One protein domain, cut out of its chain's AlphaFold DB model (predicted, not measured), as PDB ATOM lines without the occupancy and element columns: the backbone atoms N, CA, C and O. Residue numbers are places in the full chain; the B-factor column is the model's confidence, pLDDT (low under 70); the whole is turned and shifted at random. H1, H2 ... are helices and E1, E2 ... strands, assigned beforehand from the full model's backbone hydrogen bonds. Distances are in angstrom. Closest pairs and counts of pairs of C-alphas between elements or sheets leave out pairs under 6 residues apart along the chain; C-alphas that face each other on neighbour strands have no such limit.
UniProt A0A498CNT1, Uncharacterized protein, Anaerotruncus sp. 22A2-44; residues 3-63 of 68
ATOM      1  N   LEU A   3     376.901 220.010 186.723       76.88
ATOM      2  CA  LEU A   3     378.202 220.469 186.213       76.88
ATOM      3  C   LEU A   3     379.260 219.365 186.165       76.88
ATOM      4  O   LEU A   3     380.134 219.397 185.313       76.88
ATOM      5  N   ALA A   4     379.190 218.413 187.091       76.38
ATOM      6  CA  ALA A   4     380.134 217.310 187.198       76.38
ATOM      7  C   ALA A   4     379.464 216.130 187.902       76.38
ATOM      8  O   ALA A   4     378.526 216.336 188.685       76.38
ATOM      9  N   GLU A   5     379.964 214.927 187.633       77.62
ATOM     10  CA  GLU A   5     379.627 213.698 188.342       77.62
ATOM     11  C   GLU A   5     380.889 213.125 188.987       77.62
ATOM     12  O   GLU A   5     381.919 212.992 188.333       77.62
ATOM     13  N   GLU A   6     380.798 212.793 190.269       76.25
ATOM     14  CA  GLU A   6     381.871 212.168 191.033       76.25
ATOM     15  C   GLU A   6     381.244 211.192 192.035       76.25
ATOM     16  O   GLU A   6     380.368 211.571 192.820       76.25
ATOM     17  N   GLU A   7     381.642 209.919 191.973       82.12
ATOM     18  CA  GLU A   7     381.212 208.862 192.906       82.12
ATOM     19  C   GLU A   7     379.681 208.787 193.130       82.12
ATOM     20  O   GLU A   7     379.186 208.708 194.260       82.12
ATOM     21  N   GLY A   8     378.880 208.871 192.060       86.25
ATOM     22  CA  GLY A   8     377.412 208.801 192.158       86.25
ATOM     23  C   GLY A   8     376.757 210.044 192.785       86.25
ATOM     24  O   GLY A   8     375.597 210.016 193.234       86.25
ATOM     25  N   ARG A   9     377.482 211.164 192.820       90.69
ATOM     26  CA  ARG A   9     376.989 212.489 193.196       90.69
ATOM     27  C   ARG A   9     377.214 213.462 192.049       90.69
ATOM     28  O   ARG A   9     378.161 213.333 191.291       90.69
ATOM     29  N   VAL A  10     376.353 214.468 191.964       92.50
ATOM     30  CA  VAL A  10     376.480 215.562 191.005       92.50
ATOM     31  C   VAL A  10     376.494 216.916 191.692       92.50
ATOM     32  O   VAL A  10     375.875 217.113 192.745       92.50
ATOM     33  N   LEU A  11     377.161 217.866 191.048       92.31
ATOM     34  CA  LEU A  11     377.171 219.271 191.429       92.31
ATOM     35  C   LEU A  11     376.095 220.030 190.658       92.31
ATOM     36  O   LEU A  11     376.141 220.113 189.435       92.31
ATOM     37  N   LEU A  12     375.104 220.572 191.367       90.94
ATOM     38  CA  LEU A  12     374.018 221.346 190.777       90.94
ATOM     39  C   LEU A  12     374.228 222.849 190.930       90.94
ATOM     40  O   LEU A  12     374.250 223.346 192.058       90.94
ATOM     41  N   CYS A  13     374.183 223.559 189.803       92.25
ATOM     42  CA  CYS A  13     374.197 225.020 189.744       92.25
ATOM     43  C   CYS A  13     372.987 225.588 189.000       92.25
ATOM     44  O   CYS A  13     372.440 224.979 188.070       92.25
ATOM     45  N   ASP A  14     372.561 226.767 189.448       89.81
ATOM     46  CA  ASP A  14     371.556 227.612 188.797       89.81
ATOM     47  C   ASP A  14     371.977 229.090 188.685       89.81
ATOM     48  O   ASP A  14     371.262 229.875 188.066       89.81
ATOM     49  N   GLY A  15     373.130 229.475 189.247       90.31
ATOM     50  CA  GLY A  15     373.638 230.849 189.188       90.31
ATOM     51  C   GLY A  15     372.856 231.841 190.058       90.31
ATOM     52  O   GLY A  15     372.999 233.053 189.886       90.31
ATOM     53  N   GLY A  16     371.989 231.343 190.945       91.50
ATOM     54  CA  GLY A  16     371.227 232.129 191.911       91.50
ATOM     55  C   GLY A  16     371.372 231.547 193.311       91.50
ATOM     56  O   GLY A  16     372.295 231.894 194.035       91.50
ATOM     57  N   ARG A  17     370.470 230.631 193.690       92.00
ATOM     58  CA  ARG A  17     370.522 229.960 195.005       92.00
ATOM     59  C   ARG A  17     371.704 228.994 195.121       92.00
ATOM     60  O   ARG A  17     372.086 228.633 196.228       92.00
ATOM     61  N   ARG A  18     372.212 228.512 193.987       93.62
ATOM     62  CA  ARG A  18     373.352 227.598 193.868       93.62
ATOM     63  C   ARG A  18     374.294 228.171 192.813       93.62
ATOM     64  O   ARG A  18     374.124 227.863 191.622       93.62
ATOM     65  N   PRO A  19     375.181 229.087 193.213       93.50
ATOM     66  CA  PRO A  19     376.081 229.746 192.285       93.50
ATOM     67  C   PRO A  19     377.243 228.819 191.884       93.50
ATOM     68  O   PRO A  19     377.416 227.752 192.472       93.50
ATOM     69  N   LEU A  20     378.014 229.205 190.863       90.62
ATOM     70  CA  LEU A  20     379.132 228.420 190.317       90.62
ATOM     71  C   LEU A  20     380.223 228.143 191.362       90.62
ATOM     72  O   LEU A  20     380.791 227.058 191.372       90.62
ATOM     73  N   GLU A  21     380.459 229.095 192.260       91.19
ATOM     74  CA  GLU A  21     381.411 229.003 193.366       91.19
ATOM     75  C   GLU A  21     380.924 228.125 194.532       91.19
ATOM     76  O   GLU A  21     381.735 227.627 195.308       91.19
ATOM     77  N   ALA A  22     379.609 227.906 194.655       92.44
ATOM     78  CA  ALA A  22     379.004 227.102 195.723       92.44
ATOM     79  C   ALA A  22     377.926 226.143 195.170       92.44
ATOM     80  O   ALA A  22     376.730 226.279 195.473       92.44
ATOM     81  N   PRO A  23     378.327 225.152 194.347       92.75
ATOM     82  CA  PRO A  23     377.422 224.160 193.785       92.75
ATOM     83  C   PRO A  23     376.770 223.295 194.866       92.75
ATOM     84  O   PRO A  23     377.397 222.872 195.838       92.75
ATOM     85  N   LYS A  24     375.506 222.909 194.653       93.44
ATOM     86  CA  LYS A  24     374.831 221.960 195.548       93.44
ATOM     87  C   LYS A  24     375.148 220.523 195.161       93.44
ATOM     88  O   LYS A  24     374.735 220.065 194.099       93.44
ATOM     89  N   ARG A  25     375.753 219.775 196.079       92.69
ATOM     90  CA  ARG A  25     375.942 218.324 195.947       92.69
ATOM     91  C   ARG A  25     374.597 217.600 196.052       92.69
ATOM     92  O   ARG A  25     373.842 217.810 197.003       92.69
ATOM     93  N   LYS A  26     374.282 216.737 195.085       90.38
ATOM     94  CA  LYS A  26     373.071 215.906 195.088       90.38
ATOM     95  C   LYS A  26     373.415 214.503 194.608       90.38
ATOM     96  O   LYS A  26     374.161 214.341 193.657       90.38
ATOM     97  N   SER A  27     372.896 213.480 195.276       91.69
ATOM     98  CA  SER A  27     373.088 212.106 194.805       91.69
ATOM     99  C   SER A  27     372.338 211.892 193.489       91.69
ATOM    100  O   SER A  27     371.221 212.401 193.347       91.69
ATOM    101  N   VAL A  28     372.928 211.134 192.560       90.06
ATOM    102  CA  VAL A  28     372.364 210.848 191.227       90.06
ATOM    103  C   VAL A  28     370.948 210.270 191.329       90.06
ATOM    104  O   VAL A  28     370.078 210.661 190.558       90.06
ATOM    105  N   LYS A  29     370.652 209.461 192.359       90.88
ATOM    106  CA  LYS A  29     369.303 208.912 192.613       90.88
ATOM    107  C   LYS A  29     368.205 209.967 192.820       90.88
ATOM    108  O   LYS A  29     367.028 209.660 192.698       90.88
ATOM    109  N   HIS A  30     368.566 211.207 193.159       90.62
ATOM    110  CA  HIS A  30     367.623 212.318 193.337       90.62
ATOM    111  C   HIS A  30     367.632 213.296 192.146       90.62
ATOM    112  O   HIS A  30     367.128 214.424 192.253       90.62
ATOM    113  N   ILE A  31     368.266 212.916 191.037       90.19
ATOM    114  CA  ILE A  31     368.370 213.703 189.812       90.19
ATOM    115  C   ILE A  31     367.527 213.039 188.737       90.19
ATOM    116  O   ILE A  31     367.678 211.855 188.455       90.19
ATOM    117  N   ARG A  32     366.669 213.832 188.098       89.75
ATOM    118  CA  ARG A  32     365.998 213.429 186.868       89.75
ATOM    119  C   ARG A  32     366.808 213.959 185.692       89.75
ATOM    120  O   ARG A  32     367.110 215.152 185.655       89.75
ATOM    121  N   LYS A  33     367.169 213.074 184.764       85.38
ATOM    122  CA  LYS A  33     367.829 213.460 183.512       85.38
ATOM    123  C   LYS A  33     366.869 214.293 182.656       85.38
ATOM    124  O   LYS A  33     365.660 214.069 182.679       85.38
ATOM    125  N   THR A  34     367.421 215.253 181.927       86.19
ATOM    126  CA  THR A  34     366.720 216.068 180.926       86.19
ATOM    127  C   THR A  34     367.284 215.746 179.548       86.19
ATOM    128  O   THR A  34     368.459 215.408 179.447       86.19
ATOM    129  N   ASN A  35     366.487 215.906 178.490       87.19
ATOM    130  CA  ASN A  35     366.933 215.693 177.101       87.19
ATOM    131  C   ASN A  35     367.715 216.888 176.529       87.19
ATOM    132  O   ASN A  35     367.987 216.949 175.337       87.19
ATOM    133  N   THR A  36     368.054 217.851 177.381       85.19
ATOM    134  CA  THR A  36     368.733 219.088 177.012       85.19
ATOM    135  C   THR A  36     370.137 219.071 177.588       85.19
ATOM    136  O   THR A  36     370.314 218.849 178.791       85.19
ATOM    137  N   VAL A  37     371.118 219.344 176.734       87.38
ATOM    138  CA  VAL A  37     372.515 219.549 177.113       87.38
ATOM    139  C   VAL A  37     372.837 221.013 176.860       87.38
ATOM    140  O   VAL A  37     372.528 221.540 175.796       87.38
ATOM    141  N   LEU A  38     373.418 221.679 177.856       87.06
ATOM    142  CA  LEU A  38     373.878 223.055 177.724       87.06
ATOM    143  C   LEU A  38     375.398 223.041 177.596       87.06
ATOM    144  O   LEU A  38     376.071 222.533 178.494       87.06
ATOM    145  N   ASP A  39     375.918 223.612 176.512       85.94
ATOM    146  CA  ASP A  39     377.349 223.871 176.394       85.94
ATOM    147  C   ASP A  39     377.760 224.965 177.390       85.94
ATOM    148  O   ASP A  39     377.133 226.021 177.491       85.94
ATOM    149  N   LEU A  40     378.799 224.672 178.165       83.31
ATOM    150  CA  LEU A  40     379.350 225.572 179.172       83.31
ATOM    151  C   LEU A  40     380.465 226.460 178.619       83.31
ATOM    152  O   LEU A  40     380.941 227.334 179.348       83.31
ATOM    153  N   SER A  41     380.885 226.270 177.364       87.12
ATOM    154  CA  SER A  41     381.891 227.123 176.740       87.12
ATOM    155  C   SER A  41     381.461 228.603 176.823       87.12
ATOM    156  O   SER A  41     380.373 229.008 176.420       87.12
ATOM    157  N   GLY A  42     382.278 229.425 177.490       84.31
ATOM    158  CA  GLY A  42     381.984 230.846 177.721       84.31
ATOM    159  C   GLY A  42     381.008 231.180 178.866       84.31
ATOM    160  O   GLY A  42     380.789 232.370 179.128       84.31
ATOM    161  N   ILE A  43     380.459 230.192 179.588       88.69
ATOM    162  CA  ILE A  43     379.618 230.382 180.787       88.69
ATOM    163  C   ILE A  43     380.488 230.342 182.052       88.69
ATOM    164  O   ILE A  43     380.538 229.366 182.792       88.69
ATOM    165  N   ASP A  44     381.159 231.457 182.308       90.19
ATOM    166  CA  ASP A  44     382.081 231.668 183.437       90.19
ATOM    167  C   ASP A  44     381.441 232.380 184.644       90.19
ATOM    168  O   ASP A  44     382.019 232.443 185.725       90.19
ATOM    169  N   THR A  45     380.243 232.946 184.473       92.75
ATOM    170  CA  THR A  45     379.599 233.799 185.477       92.75
ATOM    171  C   THR A  45     378.166 233.372 185.758       92.75
ATOM    172  O   THR A  45     377.399 232.994 184.868       92.75
ATOM    173  N   ASN A  46     377.747 233.562 187.011       93.31
ATOM    174  CA  ASN A  46     376.381 233.305 187.474       93.31
ATOM    175  C   ASN A  46     375.313 234.030 186.633       93.31
ATOM    176  O   ASN A  46     374.215 233.516 186.417       93.31
ATOM    177  N   ARG A  47     375.631 235.225 186.109       93.56
ATOM    178  CA  ARG A  47     374.739 235.980 185.216       93.56
ATOM    179  C   ARG A  47     374.552 235.280 183.865       93.56
ATOM    180  O   ARG A  47     373.411 235.177 183.415       93.56
ATOM    181  N   LYS A  48     375.633 234.808 183.233       93.00
ATOM    182  CA  LYS A  48     375.564 234.069 181.961       93.00
ATOM    183  C   LYS A  48     374.805 232.753 182.134       93.00
ATOM    184  O   LYS A  48     373.899 232.485 181.352       93.00
ATOM    185  N   LEU A  49     375.062 232.018 183.222       92.50
ATOM    186  CA  LEU A  49     374.354 230.769 183.528       92.50
ATOM    187  C   LEU A  49     372.840 230.984 183.673       92.50
ATOM    188  O   LEU A  49     372.050 230.266 183.065       92.50
ATOM    189  N   ARG A  50     372.415 232.008 184.428       92.44
ATOM    190  CA  ARG A  50     370.986 232.333 184.568       92.44
ATOM    191  C   ARG A  50     370.330 232.674 183.231       92.44
ATOM    192  O   ARG A  50     369.201 232.253 183.000       92.44
ATOM    193  N   ARG A  51     371.021 233.421 182.361       92.06
ATOM    194  CA  ARG A  51     370.516 233.764 181.020       92.06
ATOM    195  C   ARG A  51     370.365 232.530 180.134       92.06
ATOM    196  O   ARG A  51     369.307 232.368 179.538       92.06
ATOM    197  N   ALA A  52     371.369 231.657 180.103       91.12
ATOM    198  CA  ALA A  52     371.324 230.422 179.326       91.12
ATOM    199  C   ALA A  52     370.185 229.497 179.795       91.12
ATOM    200  O   ALA A  52     369.370 229.050 178.995       91.12
ATOM    201  N   LEU A  53     370.035 229.305 181.112       90.00
ATOM    202  CA  LEU A  53     368.928 228.519 181.671       90.00
ATOM    203  C   LEU A  53     367.550 229.142 181.400       90.00
ATOM    204  O   LEU A  53     366.574 228.411 181.253       90.00
ATOM    205  N   ALA A  54     367.448 230.472 181.351       90.25
ATOM    206  CA  ALA A  54     366.206 231.159 181.003       90.25
ATOM    207  C   ALA A  54     365.865 231.059 179.506       90.25
ATOM    208  O   ALA A  54     364.688 231.070 179.160       90.25
ATOM    209  N   ALA A  55     366.860 230.974 178.616       89.00
ATOM    210  CA  ALA A  55     366.637 230.704 177.194       89.00
ATOM    211  C   ALA A  55     366.054 229.298 176.987       89.00
ATOM    212  O   ALA A  55     364.962 229.178 176.448       89.00
ATOM    213  N   LEU A  56     366.680 228.273 177.578       86.69
ATOM    214  CA  LEU A  56     366.212 226.883 177.479       86.69
ATOM    215  C   LEU A  56     364.785 226.667 178.001       86.69
ATOM    216  O   LEU A  56     364.043 225.841 177.476       86.69
ATOM    217  N   ARG A  57     364.390 227.394 179.056       84.56
ATOM    218  CA  ARG A  57     363.011 227.340 179.566       84.56
ATOM    219  C   ARG A  57     362.016 227.860 178.534       84.56
ATOM    220  O   ARG A  57     361.034 227.183 178.286       84.56
ATOM    221  N   ARG A  58     362.325 228.994 177.899       78.44
ATOM    222  CA  ARG A  58     361.469 229.609 176.875       78.44
ATOM    223  C   ARG A  58     361.347 228.744 175.619       78.44
ATOM    224  O   ARG A  58     360.249 228.592 175.114       78.44
ATOM    225  N   GLU A  59     362.437 228.118 175.177       71.00
ATOM    226  CA  GLU A  59     362.410 227.159 174.057       71.00
ATOM    227  C   GLU A  59     361.543 225.926 174.361       71.00
ATOM    228  O   GLU A  59     360.926 225.355 173.468       71.00
ATOM    229  N   SER A  60     361.454 225.520 175.632       59.62
ATOM    230  CA  SER A  60     360.578 224.414 176.043       59.62
ATOM    231  C   SER A  60     359.090 224.800 176.025       59.62
ATOM    232  O   SER A  60     358.241 223.920 175.896       59.62
ATOM    233  N   ASP A  61     358.774 226.093 176.147       54.50
ATOM    234  CA  ASP A  61     357.400 226.612 176.186       54.50
ATOM    235  C   ASP A  61     356.775 226.733 174.778       54.50
ATOM    236  O   ASP A  61     355.552 226.713 174.648       54.50
ATOM    237  N   GLU A  62     357.579 226.754 173.708       50.94
ATOM    238  CA  GLU A  62     357.095 226.695 172.312       50.94
ATOM    239  C   GLU A  62     356.548 225.301 171.926       50.94
ATOM    240  O   GLU A  62     355.901 225.142 170.893       50.94
ATOM    241  N   GLY A  63     356.742 224.296 172.791       47.06
ATOM    242  CA  GLY A  63     356.075 222.988 172.751       47.06
ATOM    243  C   GLY A  63     354.888 222.861 173.717       47.06
ATOM    244  O   GLY A  63     354.409 221.751 173.963       47.06
TER     245      GLY A  63
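Overview. This is residues 3 to 63 of the 68 residues of an uncharacterized protein of Anaerotruncus sp. 22A2-44 (UniProt A0A498CNT1). A small hairpin-built sheet of three short strands, E1, E2 and E3, stands at one end and a single helix, H1, at the other, without packing on each other. Residues 13 to 23, the loop from E2 to E3, reach from the sheet toward Asn 46 of H1, and the long unnamed stretch of residues 28 to 45 leads from E3 to the helix. The printed part has 61 residues, with named elements in the order E1, E2, E3, H1; the sheet, in the order E1, E2, E3, is antiparallel. The class is mixed, helices and strands, with under half of the residues in named elements. The whole is only just compact, close to loose, with a radius of gyration of the C-alphas of 12.3 A and spans of 35 by 26 by 21 A.

Along the chain. E1 is residues 3 to 6, 10.3 A long from its first C-alpha at (378.202, 220.469, 186.213). E2 is residues 9 to 12, 9.7 A, and E3 residues 24 to 27, 10.0 A. H1 is residues 46 to 61, 23.1 A, from C-alpha 46 at (376.381, 233.305, 187.474) to C-alpha 61 at (357.400, 226.612, 176.186).

Arrangement. The three strands form a meander, each the antiparallel neighbour of the one before. E1 and E2 are a hairpin at 165 degrees, with N 3 and O 11 at 2.8 A. E2 and E3 are a hairpin at 146 degrees, with N 10 and O 26 at 2.8 A. H1 is not on the sheet, and it is apart from E1 and E2. In H1 every O i to N i+4 pair is within hydrogen-bond range.

Size, cuts and confidence. The two C-alphas farthest apart, those of Glu 7 and Glu 62, are 36.4 A apart. The printed part has no cut. The links E2 to E3 and E3 to H1 are long. Mean pLDDT of the printed part is 86.1; residues 60 to 63 are under 70.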